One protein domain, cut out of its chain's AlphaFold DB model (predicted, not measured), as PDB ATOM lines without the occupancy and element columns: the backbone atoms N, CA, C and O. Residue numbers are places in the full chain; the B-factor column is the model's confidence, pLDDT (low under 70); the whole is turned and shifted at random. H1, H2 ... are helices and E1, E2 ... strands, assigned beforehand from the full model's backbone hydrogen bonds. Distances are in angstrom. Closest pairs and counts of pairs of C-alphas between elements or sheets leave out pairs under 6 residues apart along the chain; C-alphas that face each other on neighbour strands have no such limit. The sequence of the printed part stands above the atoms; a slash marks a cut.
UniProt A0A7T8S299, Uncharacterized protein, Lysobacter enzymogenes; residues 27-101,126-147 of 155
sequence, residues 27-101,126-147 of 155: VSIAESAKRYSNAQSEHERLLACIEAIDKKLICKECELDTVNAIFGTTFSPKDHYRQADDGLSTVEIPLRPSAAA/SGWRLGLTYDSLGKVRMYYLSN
ATOM      1  N   VAL A  27      39.638  58.816  38.669       88.00
ATOM      2  CA  VAL A  27      38.295  58.636  38.090       88.00
ATOM      3  C   VAL A  27      38.347  57.622  36.949       88.00
ATOM      4  O   VAL A  27      37.535  56.698  36.919       88.00
ATOM      5  N   SER A  28      39.343  57.741  36.068       93.25
ATOM      6  CA  SER A  28      39.531  56.819  34.945       93.25
ATOM      7  C   SER A  28      39.798  55.377  35.405       93.25
ATOM      8  O   SER A  28      39.198  54.438  34.885       93.25
ATOM      9  N   ILE A  29      40.615  55.194  36.449       96.00
ATOM     10  CA  ILE A  29      40.893  53.884  37.059       96.00
ATOM     11  C   ILE A  29      39.616  53.263  37.628       96.00
ATOM     12  O   ILE A  29      39.325  52.102  37.344       96.00
ATOM     13  N   ALA A  30      38.834  54.023  38.400       96.75
ATOM     14  CA  ALA A  30      37.590  53.528  38.985       96.75
ATOM     15  C   ALA A  30      36.550  53.151  37.914       96.75
ATOM     16  O   ALA A  30      35.841  52.152  38.058       96.75
ATOM     17  N   GLU A  31      36.473  53.918  36.824       97.12
ATOM     18  CA  GLU A  31      35.607  53.614  35.685       97.12
ATOM     19  C   GLU A  31      36.030  52.312  34.987       97.12
ATOM     20  O   GLU A  31      35.196  51.424  34.783       97.12
ATOM     21  N   SER A  32      37.321  52.161  34.678       97.12
ATOM     22  CA  SER A  32      37.865  50.937  34.079       97.12
ATOM     23  C   SER A  32      37.672  49.720  34.985       97.12
ATOM     24  O   SER A  32      37.252  48.669  34.498       97.12
ATOM     25  N   ALA A  33      37.884  49.868  36.296       97.25
ATOM     26  CA  ALA A  33      37.639  48.812  37.276       97.25
ATOM     27  C   ALA A  33      36.171  48.368  37.274       97.25
ATOM     28  O   ALA A  33      35.871  47.177  37.167       97.25
ATOM     29  N   LYS A  34      35.242  49.331  37.303       96.94
ATOM     30  CA  LYS A  34      33.798  49.069  37.243       96.94
ATOM     31  C   LYS A  34      33.399  48.375  35.941       96.94
ATOM     32  O   LYS A  34      32.563  47.471  35.946       96.94
ATOM     33  N   ARG A  35      33.976  48.791  34.811       96.50
ATOM     34  CA  ARG A  35      33.701  48.178  33.508       96.50
ATOM     35  C   ARG A  35      34.182  46.732  33.467       96.50
ATOM     36  O   ARG A  35      33.420  45.854  33.071       96.50
ATOM     37  N   TYR A  36      35.402  46.481  33.939       96.25
ATOM     38  CA  TYR A  36      35.964  45.137  34.020       96.25
ATOM     39  C   TYR A  36      35.171  44.228  34.972       96.25
ATOM     40  O   TYR A  36      34.880  43.079  34.633       96.25
ATOM     41  N   SER A  37      34.761  44.732  36.142       95.06
ATOM     42  CA  SER A  37      33.987  43.949  37.114       95.06
ATOM     43  C   SER A  37      32.590  43.588  36.606       95.06
ATOM     44  O   SER A  37      32.109  42.488  36.878       95.06
ATOM     45  N   ASN A  38      31.955  44.494  35.858       94.75
ATOM     46  CA  ASN A  38      30.601  44.310  35.332       94.75
ATOM     47  C   ASN A  38      30.548  43.478  34.045       94.75
ATOM     48  O   ASN A  38      29.462  43.037  33.668       94.75
ATOM     49  N   ALA A  39      31.686  43.254  33.385       95.44
ATOM     50  CA  ALA A  39      31.769  42.440  32.182       95.44
ATOM     51  C   ALA A  39      31.400  40.970  32.469       95.44
ATOM     52  O   ALA A  39      31.980  40.314  33.349       95.44
ATOM     53  N   GLN A  40      30.434  40.459  31.704       93.88
ATOM     54  CA  GLN A  40      29.836  39.129  31.851       93.88
ATOM     55  C   GLN A  40      30.478  38.082  30.940       93.88
ATOM     56  O   GLN A  40      30.329  36.890  31.190       93.88
ATOM     57  N   SER A  41      31.216  38.501  29.913       93.56
ATOM     58  CA  SER A  41      31.894  37.600  28.977       93.56
ATOM     59  C   SER A  41      33.399  37.856  28.910       93.56
ATOM     60  O   SER A  41      33.893  38.915  29.301       93.56
ATOM     61  N   GLU A  42      34.141  36.880  28.379       94.12
ATOM     62  CA  GLU A  42      35.573  37.038  28.097       94.12
ATOM     63  C   GLU A  42      35.828  38.173  27.095       94.12
ATOM     64  O   GLU A  42      36.742  38.973  27.276       94.12
ATOM     65  N   HIS A  43      34.981  38.288  26.070       94.88
ATOM     66  CA  HIS A  43      35.103  39.340  25.067       94.88
ATOM     67  C   HIS A  43      34.900  40.739  25.666       94.88
ATOM     68  O   HIS A  43      35.682  41.644  25.391       94.88
ATOM     69  N   GLU A  44      33.906  40.924  26.538       96.38
ATOM     70  CA  GLU A  44      33.697  42.205  27.228       96.38
ATOM     71  C   GLU A  44      34.879  42.573  28.133       96.38
ATOM     72  O   GLU A  44      35.280  43.737  28.190       96.38
ATOM     73  N   ARG A  45      35.479  41.586  28.808       96.69
ATOM     74  CA  ARG A  45      36.686  41.791  29.620       96.69
ATOM     75  C   ARG A  45      37.899  42.146  28.771       96.69
ATOM     76  O   ARG A  45      38.673  43.017  29.167       96.69
ATOM     77  N   LEU A  46      38.039  41.526  27.599       96.62
ATOM     78  CA  LEU A  46      39.051  41.890  26.610       96.62
ATOM     79  C   LEU A  46      38.885  43.341  26.153       96.62
ATOM     80  O   LEU A  46      39.858  44.090  26.180       96.62
ATOM     81  N   LEU A  47      37.668  43.760  25.798       97.31
ATOM     82  CA  LEU A  47      37.400  45.142  25.389       97.31
ATOM     83  C   LEU A  47      37.697  46.142  26.515       97.31
ATOM     84  O   LEU A  47      38.347  47.155  26.268       97.31
ATOM     85  N   ALA A  48      37.295  45.842  27.755       97.00
ATOM     86  CA  ALA A  48      37.616  46.683  28.912       97.00
ATOM     87  C   ALA A  48      39.135  46.798  29.145       97.00
ATOM     88  O   ALA A  48      39.636  47.868  29.493       97.00
ATOM     89  N   CYS A  49      39.879  45.711  28.922       97.69
ATOM     90  CA  CYS A  49      41.336  45.709  29.011       97.69
ATOM     91  C   CYS A  49      41.989  46.552  27.903       97.69
ATOM     92  O   CYS A  49      42.908  47.318  28.190       97.69
ATOM     93  N   ILE A  50      41.524  46.428  26.656       97.81
ATOM     94  CA  ILE A  50      42.016  47.231  25.525       97.81
ATOM     95  C   ILE A  50      41.768  48.717  25.794       97.81
ATOM     96  O   ILE A  50      42.688  49.519  25.679       97.81
ATOM     97  N   GLU A  51      40.572  49.076  26.264       97.31
ATOM     98  CA  GLU A  51      40.247  50.462  26.615       97.31
ATOM     99  C   GLU A  51      41.182  51.022  27.703       97.31
ATOM    100  O   GLU A  51      41.621  52.169  27.613       97.31
ATOM    101  N   ALA A  52      41.536  50.224  28.717       97.25
ATOM    102  CA  ALA A  52      42.492  50.635  29.746       97.25
ATOM    103  C   ALA A  52      43.917  50.859  29.191       97.25
ATOM    104  O   ALA A  52      44.623  51.758  29.657       97.25
ATOM    105  N   ILE A  53      44.335  50.081  28.185       96.69
ATOM    106  CA  ILE A  53      45.609  50.275  27.470       96.69
ATOM    107  C   ILE A  53      45.561  51.552  26.620       96.69
ATOM    108  O   ILE A  53      46.497  52.357  26.660       96.69
ATOM    109  N   ASP A  54      44.469  51.772  25.887       96.75
ATOM    110  CA  ASP A  54      44.289  52.950  25.032       96.75
ATOM    111  C   ASP A  54      44.285  54.244  25.855       96.75
ATOM    112  O   ASP A  54      44.961  55.213  25.498       96.75
ATOM    113  N   LYS A  55      43.632  54.223  27.026       95.88
ATOM    114  CA  LYS A  55      43.646  55.312  28.022       95.88
ATOM    115  C   LYS A  55      44.979  55.456  28.774       95.88
ATOM    116  O   LYS A  55      45.086  56.306  29.653       95.88
ATOM    117  N   LYS A  56      45.998  54.645  28.455       96.25
ATOM    118  CA  LYS A  56      47.320  54.620  29.117       96.25
ATOM    119  C   LYS A  56      47.272  54.344  30.623       96.25
ATOM    120  O   LYS A  56      48.224  54.660  31.326       96.25
ATOM    121  N   LEU A  57      46.208  53.710  31.115       96.44
ATOM    122  CA  LEU A  57      46.144  53.228  32.499       96.44
ATOM    123  C   LEU A  57      47.003  51.973  32.683       96.44
ATOM    124  O   LEU A  57      47.543  51.728  33.759       96.44
ATOM    125  N   ILE A  58      47.147  51.194  31.610       96.56
ATOM    126  CA  ILE A  58      48.106  50.099  31.495       96.56
ATOM    127  C   ILE A  58      49.133  50.527  30.456       96.56
ATOM    128  O   ILE A  58      48.823  50.674  29.274       96.56
ATOM    129  N   CYS A  59      50.354  50.773  30.907       96.62
ATOM    130  CA  CYS A  59      51.415  51.297  30.067       96.62
ATOM    131  C   CYS A  59      52.785  50.832  30.557       96.62
ATOM    132  O   CYS A  59      52.934  50.345  31.677       96.62
ATOM    133  N   LYS A  60      53.809  51.013  29.725       96.44
ATOM    134  CA  LYS A  60      55.193  50.876  30.177       96.44
ATOM    135  C   LYS A  60      55.506  51.987  31.188       96.44
ATOM    136  O   LYS A  60      55.131  53.131  30.963       96.44
ATOM    137  N   GLU A  61      56.201  51.641  32.265       96.50
ATOM    138  CA  GLU A  61      56.505  52.474  33.437       96.50
ATOM    139  C   GLU A  61      55.292  52.858  34.311       96.50
ATOM    140  O   GLU A  61      55.450  53.586  35.295       96.50
ATOM    141  N   CYS A  62      54.090  52.353  34.003       95.44
ATOM    142  CA  CYS A  62      52.933  52.507  34.882       95.44
ATOM    143  C   CYS A  62      53.133  51.721  36.192       95.44
ATOM    144  O   CYS A  62      53.836  50.710  36.227       95.44
ATOM    145  N   GLU A  63      52.493  52.187  37.267       97.19
ATOM    146  CA  GLU A  63      52.487  51.495  38.561       97.19
ATOM    147  C   GLU A  63      51.647  50.213  38.494       97.19
ATOM    148  O   GLU A  63      50.513  50.224  38.001       97.19
ATOM    149  N   LEU A  64      52.165  49.122  39.060       96.31
ATOM    150  CA  LEU A  64      51.452  47.853  39.227       96.31
ATOM    151  C   LEU A  64      50.169  48.026  40.053       96.31
ATOM    152  O   LEU A  64      49.174  47.353  39.794       96.31
ATOM    153  N   ASP A  65      50.151  48.976  40.987       97.06
ATOM    154  CA  ASP A  65      48.969  49.295  41.793       97.06
ATOM    155  C   ASP A  65      47.778  49.752  40.944       97.06
ATOM    156  O   ASP A  65      46.633  49.421  41.255       97.06
ATOM    157  N   THR A  66      48.024  50.442  39.827       97.19
ATOM    158  CA  THR A  66      46.966  50.815  38.877       97.19
ATOM    159  C   THR A  66      46.345  49.576  38.238       97.19
ATOM    160  O   THR A  66      45.124  49.472  38.124       97.19
ATOM    161  N   VAL A  67      47.178  48.604  37.862       96.94
ATOM    162  CA  VAL A  67      46.729  47.320  37.310       96.94
ATOM    163  C   VAL A  67      45.920  46.554  38.362       96.94
ATOM    164  O   VAL A  67      44.806  46.112  38.077       96.94
ATOM    165  N   ASN A  68      46.429  46.478  39.594       97.25
ATOM    166  CA  ASN A  68      45.734  45.865  40.725       97.25
ATOM    167  C   ASN A  68      44.354  46.488  40.968       97.25
ATOM    168  O   ASN A  68      43.372  45.761  41.124       97.25
ATOM    169  N   ALA A  69      44.257  47.817  40.917       97.25
ATOM    170  CA  ALA A  69      43.000  48.534  41.097       97.25
ATOM    171  C   ALA A  69      41.977  48.253  39.978       97.25
ATOM    172  O   ALA A  69      40.791  48.107  40.268       97.25
ATOM    173  N   ILE A  70      42.414  48.149  38.717       97.50
ATOM    174  CA  ILE A  70      41.521  47.877  37.574       97.50
ATOM    175  C   ILE A  70      41.008  46.436  37.602       97.50
ATOM    176  O   ILE A  70      39.820  46.190  37.389       97.50
ATOM    177  N   PHE A  71      41.893  45.474  37.854       96.44
ATOM    178  CA  PHE A  71      41.560  44.056  37.715       96.44
ATOM    179  C   PHE A  71      41.151  43.381  39.027       96.44
ATOM    180  O   PHE A  71      40.727  42.224  39.000       96.44
ATOM    181  N   GLY A  72      41.247  44.084  40.160       95.69
ATOM    182  CA  GLY A  72      40.982  43.531  41.488       95.69
ATOM    183  C   GLY A  72      42.017  42.486  41.911       95.69
ATOM    184  O   GLY A  72      41.678  41.534  42.610       95.69
ATOM    185  N   THR A  73      43.258  42.622  41.438       95.44
ATOM    186  CA  THR A  73      44.375  41.732  41.785       95.44
ATOM    187  C   THR A  73      45.188  42.303  42.944       95.44
ATOM    188  O   THR A  73      45.032  43.460  43.325       95.44
ATOM    189  N   THR A  74      46.063  41.484  43.521       95.75
ATOM    190  CA  THR A  74      46.895  41.852  44.678       95.75
ATOM    191  C   THR A  74      48.366  41.527  44.426       95.75
ATOM    192  O   THR A  74      49.045  41.028  45.319       95.75
ATOM    193  N   PHE A  75      48.849  41.729  43.197       93.75
ATOM    194  CA  PHE A  75      50.242  41.433  42.867       93.75
ATOM    195  C   PHE A  75      51.168  42.366  43.637       93.75
ATOM    196  O   PHE A  75      50.952  43.580  43.633       93.75
ATOM    197  N   SER A  76      52.204  41.813  44.258       93.81
ATOM    198  CA  SER A  76      53.211  42.592  44.967       93.81
ATOM    199  C   SER A  76      54.550  42.562  44.226       93.81
ATOM    200  O   SER A  76      54.990  41.491  43.807       93.81
ATOM    201  N   PRO A  77      55.289  43.686  44.161       90.38
ATOM    202  CA  PRO A  77      56.682  43.698  43.702       90.38
ATOM    203  C   PRO A  77      57.598  42.749  44.491       90.38
ATOM    204  O   PRO A  77      58.664  42.366  44.013       90.38
ATOM    205  N   LYS A  78      57.181  42.370  45.708       86.94
ATOM    206  CA  LYS A  78      57.897  41.451  46.603       86.94
ATOM    207  C   LYS A  78      57.479  39.988  46.442       86.94
ATOM    208  O   LYS A  78      58.048  39.128  47.110       86.94
ATOM    209  N   ASP A  79      56.499  39.688  45.591       80.00
ATOM    210  CA  ASP A  79      56.120  38.305  45.316       80.00
ATOM    211  C   ASP A  79      57.183  37.680  44.406       80.00
ATOM    212  O   ASP A  79      57.103  37.713  43.180       80.00
ATOM    213  N   HIS A  80      58.207  37.085  45.019       67.44
ATOM    214  CA  HIS A  80      59.324  36.436  44.318       67.44
ATOM    215  C   HIS A  80      58.934  35.137  43.595       67.44
ATOM    216  O   HIS A  80      59.801  34.432  43.088       67.44
ATOM    217  N   TYR A  81      57.644  34.793  43.530       62.72
ATOM    218  CA  TYR A  81      57.185  33.486  43.055       62.72
ATOM    219  C   TYR A  81      57.566  33.205  41.588       62.72
ATOM    220  O   TYR A  81      57.557  32.050  41.168       62.72
ATOM    221  N   ARG A  82      57.907  34.245  40.805       68.19
ATOM    222  CA  ARG A  82      58.342  34.144  39.400       68.19
ATOM    223  C   ARG A  82      59.320  35.250  38.982       68.19
ATOM    224  O   ARG A  82      59.150  35.819  37.902       68.19
ATOM    225  N   GLN A  83      60.298  35.590  39.822       76.38
ATOM    226  CA  GLN A  83      61.401  36.425  39.334       76.38
ATOM    227  C   GLN A  83      62.282  35.591  38.410       76.38
ATOM    228  O   GLN A  83      62.820  34.566  38.825       76.38
ATOM    229  N   ALA A  84      62.384  36.010  37.152       83.50
ATOM    230  CA  ALA A  84      63.423  35.507  36.272       83.50
ATOM    231  C   ALA A  84      64.786  36.076  36.709       83.50
ATOM    232  O   ALA A  84      64.862  37.023  37.496       83.50
ATOM    233  N   ASP A  85      65.873  35.507  36.183       88.00
ATOM    234  CA  ASP A  85      67.245  35.936  36.498       88.00
ATOM    235  C   ASP A  85      67.519  37.410  36.126       88.00
ATOM    236  O   ASP A  85      68.492  38.005  36.585       88.00
ATOM    237  N   ASP A  86      66.647  38.020  35.316       87.56
ATOM    238  CA  ASP A  86      66.678  39.436  34.936       87.56
ATOM    239  C   ASP A  86      66.068  40.382  35.994       87.56
ATOM    240  O   ASP A  86      66.055  41.600  35.803       87.56
ATOM    241  N   GLY A  87      65.572  39.842  37.113       89.69
ATOM    242  CA  GLY A  87      64.938  40.607  38.185       89.69
ATOM    243  C   GLY A  87      63.517  41.080  37.863       89.69
ATOM    244  O   GLY A  87      62.971  41.896  38.612       89.69
ATOM    245  N   LEU A  88      62.910  40.588  36.779       91.56
ATOM    246  CA  LEU A  88      61.525  40.878  36.419       91.56
ATOM    247  C   LEU A  88      60.590  39.779  36.918       91.56
ATOM    248  O   LEU A  88      60.839  38.584  36.759       91.56
ATOM    249  N   SER A  89      59.461  40.201  37.474       92.81
ATOM    250  CA  SER A  89      58.356  39.320  37.834       92.81
ATOM    251  C   SER A  89      57.346  39.267  36.694       92.81
ATOM    252  O   SER A  89      56.954  40.309  36.168       92.81
ATOM    253  N   THR A  90      56.887  38.065  36.333       92.44
ATOM    254  CA  THR A  90      55.835  37.870  35.316       92.44
ATOM    255  C   THR A  90      54.543  37.363  35.945       92.44
ATOM    256  O   THR A  90      54.533  36.334  36.627       92.44
ATOM    257  N   VAL A  91      53.435  38.046  35.665       93.19
ATOM    258  CA  VAL A  91      52.085  37.644  36.084       93.19
ATOM    259  C   VAL A  91      51.140  37.593  34.895       93.19
ATOM    260  O   VAL A  91      51.335  38.269  33.886       93.19
ATOM    261  N   GLU A  92      50.090  36.790  35.029       92.44
ATOM    262  CA  GLU A  92      49.029  36.698  34.035       92.44
ATOM    263  C   GLU A  92      47.670  36.893  34.700       92.44
ATOM    264  O   GLU A  92      47.369  36.285  35.729       92.44
ATOM    265  N   ILE A  93      46.839  37.722  34.078       94.12
ATOM    266  CA  ILE A  93      45.462  37.979  34.481       94.12
ATOM    267  C   ILE A  93      44.557  37.298  33.453       94.12
ATOM    268  O   ILE A  93      44.446  37.779  32.319       94.12
ATOM    269  N   PRO A  94      43.918  36.169  33.797       93.44
ATOM    270  CA  PRO A  94      42.981  35.522  32.893       93.44
ATOM    271  C   PRO A  94      41.720  36.386  32.749       93.44
ATOM    272  O   PRO A  94      41.110  36.768  33.749       93.44
ATOM    273  N   LEU A  95      41.277  36.647  31.517       94.38
ATOM    274  CA  LEU A  95      40.092  37.470  31.231       94.38
ATOM    275  C   LEU A  95      38.802  36.636  31.271       94.38
ATOM    276  O   LEU A  95      37.903  36.813  30.456       94.38
ATOM    277  N   ARG A  96      38.707  35.707  32.227       89.62
ATOM    278  CA  ARG A  96      37.574  34.778  32.328       89.62
ATOM    279  C   ARG A  96      36.277  35.519  32.647       89.62
ATOM    280  O   ARG A  96      36.323  36.498  33.396       89.62
ATOM    281  N   PRO A  97      35.123  35.013  32.171       85.56
ATOM    282  CA  PRO A  97      33.822  35.473  32.633       85.56
ATOM    283  C   PRO A  97      33.752  35.506  34.161       85.56
ATOM    284  O   PRO A  97      34.433  34.740  34.853       85.56
ATOM    285  N   SER A  98      32.914  36.391  34.698       81.44
ATOM    286  CA  SER A  98      32.710  36.473  36.144       81.44
ATOM    287  C   SER A  98      32.259  35.116  36.704       81.44
ATOM    288  O   SER A  98      31.612  34.327  36.016       81.44
ATOM    289  N   ALA A  99      32.545  34.833  37.978       78.44
ATOM    290  CA  ALA A  99      32.080  33.594  38.607       78.44
ATOM    291  C   ALA A  99      30.545  33.441  38.538       78.44
ATOM    292  O   ALA A  99      30.039  32.326  38.458       78.44
ATOM    293  N   ALA A 100      29.804  34.554  38.537       76.06
ATOM    294  CA  ALA A 100      28.358  34.558  38.340       76.06
ATOM    295  C   ALA A 100      27.969  34.112  36.919       76.06
ATOM    296  O   ALA A 100      27.098  33.254  36.773       76.06
ATOM    297  N   ALA A 101      28.659  34.620  35.894       76.69
ATOM    298  CA  ALA A 101      28.460  34.208  34.505       76.69
ATOM    299  C   ALA A 101      28.848  32.735  34.281       76.69
ATOM    300  O   ALA A 101      28.112  31.990  33.636       76.69
ATOM    301  N   SER A 126      41.817  27.328  27.654       77.38
ATOM    302  CA  SER A 126      41.823  28.333  26.593       77.38
ATOM    303  C   SER A 126      41.169  29.624  27.088       77.38
ATOM    304  O   SER A 126      40.408  29.616  28.058       77.38
ATOM    305  N   GLY A 127      41.506  30.737  26.441       88.12
ATOM    306  CA  GLY A 127      40.930  32.040  26.741       88.12
ATOM    307  C   GLY A 127      41.956  33.164  26.714       88.12
ATOM    308  O   GLY A 127      43.169  32.953  26.886       88.12
ATOM    309  N   TRP A 128      41.445  34.376  26.514       94.06
ATOM    310  CA  TRP A 128      42.238  35.596  26.565       94.06
ATOM    311  C   TRP A 128      42.838  35.840  27.953       94.06
ATOM    312  O   TRP A 128      42.206  35.636  28.993       94.06
ATOM    313  N   ARG A 129      44.070  36.341  27.968       94.69
ATOM    314  CA  ARG A 129      44.761  36.803  29.173       94.69
ATOM    315  C   ARG A 129      45.572  38.058  28.894       94.69
ATOM    316  O   ARG A 129      46.053  38.253  27.775       94.69
ATOM    317  N   LEU A 130      45.767  38.852  29.939       96.12
ATOM    318  CA  LEU A 130      46.747  39.929  29.982       96.12
ATOM    319  C   LEU A 130      47.995  39.421  30.709       96.12
ATOM    320  O   LEU A 130      47.935  39.119  31.899       96.12
ATOM    321  N   GLY A 131      49.108  39.306  29.994       95.25
ATOM    322  CA  GLY A 131      50.421  39.059  30.581       95.25
ATOM    323  C   GLY A 131      51.127  40.374  30.883       95.25
ATOM    324  O   GLY A 131      51.053  41.313  30.088       95.25
ATOM    325  N   LEU A 132      51.797  40.445  32.029       95.62
ATOM    326  CA  LEU A 132      52.507  41.627  32.511       95.62
ATOM    327  C   LEU A 132      53.865  41.211  33.065       95.62
ATOM    328  O   LEU A 132      53.953  40.232  33.806       95.62
ATOM    329  N   THR A 133      54.896  41.995  32.764       95.44
ATOM    330  CA  THR A 133      56.164  41.952  33.492       95.44
ATOM    331  C   THR A 133      56.385  43.264  34.224       95.44
ATOM    332  O   THR A 133      56.089  44.340  33.693       95.44
ATOM    333  N   TYR A 134      56.888  43.191  35.449       95.81
ATOM    334  CA  TYR A 134      57.195  44.359  36.266       95.81
ATOM    335  C   TYR A 134      58.478  44.146  37.062       95.81
ATOM    336  O   TYR A 134      58.903  43.015  37.288       95.81
ATOM    337  N   ASP A 135      59.115  45.244  37.450       95.38
ATOM    338  CA  ASP A 135      60.341  45.211  38.245       95.38
ATOM    339  C   ASP A 135      60.075  45.225  39.761       95.38
ATOM    340  O   ASP A 135      58.938  45.289  40.230       95.38
ATOM    341  N   SER A 136      61.150  45.212  40.550       94.06
ATOM    342  CA  SER A 136      61.097  45.262  42.017       94.06
ATOM    343  C   SER A 136      60.512  46.557  42.597       94.06
ATOM    344  O   SER A 136      60.174  46.590  43.782       94.06
ATOM    345  N   LEU A 137      60.371  47.614  41.790       95.44
ATOM    346  CA  LEU A 137      59.704  48.861  42.170       95.44
ATOM    347  C   LEU A 137      58.205  48.837  41.841       95.44
ATOM    348  O   LEU A 137      57.504  49.790  42.165       95.44
ATOM    349  N   GLY A 138      57.709  47.770  41.207       95.56
ATOM    350  CA  GLY A 138      56.327  47.678  40.750       95.56
ATOM    351  C   GLY A 138      56.067  48.443  39.459       95.56
ATOM    352  O   GLY A 138      54.912  48.730  39.149       95.56
ATOM    353  N   LYS A 139      57.101  48.777  38.682       97.44
ATOM    354  CA  LYS A 139      56.932  49.427  37.380       97.44
ATOM    355  C   LYS A 139      56.715  48.384  36.307       97.44
ATOM    356  O   LYS A 139      57.547  47.497  36.116       97.44
ATOM    357  N   VAL A 140      55.618  48.513  35.568       96.56
ATOM    358  CA  VAL A 140      55.326  47.653  34.418       96.56
ATOM    359  C   VAL A 140      56.389  47.878  33.341       96.56
ATOM    360  O   VAL A 140      56.555  48.988  32.842       96.56
ATOM    361  N   ARG A 141      57.111  46.829  32.953       97.00
ATOM    362  CA  ARG A 141      58.156  46.886  31.916       97.00
ATOM    363  C   ARG A 141      57.644  46.414  30.560       97.00
ATOM    364  O   ARG A 141      58.021  46.987  29.535       97.00
ATOM    365  N   MET A 142      56.755  45.423  30.553       96.88
ATOM    366  CA  MET A 142      56.111  44.887  29.355       96.88
ATOM    367  C   MET A 142      54.688  44.424  29.674       96.88
ATOM    368  O   MET A 142      54.393  44.002  30.789       96.88
ATOM    369  N   TYR A 143      53.810  44.473  28.677       97.06
ATOM    370  CA  TYR A 143      52.484  43.870  28.740       97.06
ATOM    371  C   TYR A 143      52.093  43.312  27.370       97.06
ATOM    372  O   TYR A 143      52.551  43.810  26.340       97.06
ATOM    373  N   TYR A 144      51.256  42.276  27.350       96.00
ATOM    374  CA  TYR A 144      50.743  41.671  26.122       96.00
ATOM    375  C   TYR A 144      49.372  41.030  26.341       96.00
ATOM    376  O   TYR A 144      49.057  40.543  27.425       96.00
ATOM    377  N   LEU A 145      48.566  40.983  25.282       96.06
ATOM    378  CA  LEU A 145      47.328  40.206  25.241       96.06
ATOM    379  C   LEU A 145      47.569  38.924  24.451       96.06
ATOM    380  O   LEU A 145      48.131  38.965  23.358       96.06
ATOM    381  N   SER A 146      47.150  37.785  24.995       93.69
ATOM    382  CA  SER A 146      47.307  36.488  24.331       93.69
ATOM    383  C   SER A 146      46.079  35.610  24.522       93.69
ATOM    384  O   SER A 146      45.502  35.566  25.605       93.69
ATOM    385  N   ASN A 147      45.718  34.877  23.470       89.75
ATOM    386  CA  ASN A 147      44.743  33.784  23.501       89.75
ATOM    387  C   ASN A 147      45.419  32.409  23.309       89.75
ATOM    388  O   ASN A 147      44.768  31.370  23.222       89.75
TER     389      ASN A 147
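Overview. This is residues 27 to 101 and 126 to 147 of the 155 residues of an uncharacterized protein of Lysobacter enzymogenes (UniProt A0A7T8S299). A small antiparallel sheet of three strands has two helices, H2 and H3, packed on it, while a third helix, H1, packs on those two and stays off the sheet. H1 and H2 form a helical hairpin, and the long link from H3 loops out before E1 begins. The printed part has 97 residues, with three named helices followed by three named strands; the sheet's order is E1, E2, E3, and the class is mixed, helices and strands. It is compact, with a radius of gyration of the C-alphas of 13.0 A, and spans 38 by 32 by 19 A.

Arrangement. H1, residues 27 to 38, touches H2, residues 42 to 54, with its residues 32 to 36 alone; the closest C-alphas are those of Tyr 36 and Arg 45, 5.6 A apart. This hairpin has a shallow tilt of 12 degrees, opposite ways. H1 also touches H3, residues 64 to 71, closest at the C-alphas of Ala 33 and Ile 70, 4.0 A apart. In the three helices every O i to N i+4 pair is within hydrogen-bond range. E1, residues 89 to 94, is antiparallel to E2, residues 129 to 134, with N 91 and O 132 at 2.9 A. E2 and E3, residues 140 to 146, form an antiparallel hairpin, with N 131 and O 144 at 2.9 A. H2 and H3 are on this sheet in two layers, helices on one face of a sheet.

Along the chain. H1 begins at C-alpha 27, (38.295, 58.636, 38.090). H2 is 18.4 A long and E3 17.1 A, ending at C-alpha 146, (47.307, 36.488, 24.331).

Size, cuts and confidence. The C-alphas farthest apart, of Asp 85 and Ala 100, are 39.0 A apart. Residues 102 to 125 are not printed, and C-alphas 101 and 126 are 16.6 A apart across the cut. The link from H3 to E1 is long, and pLDDT is under 70 at residues 80 to 82.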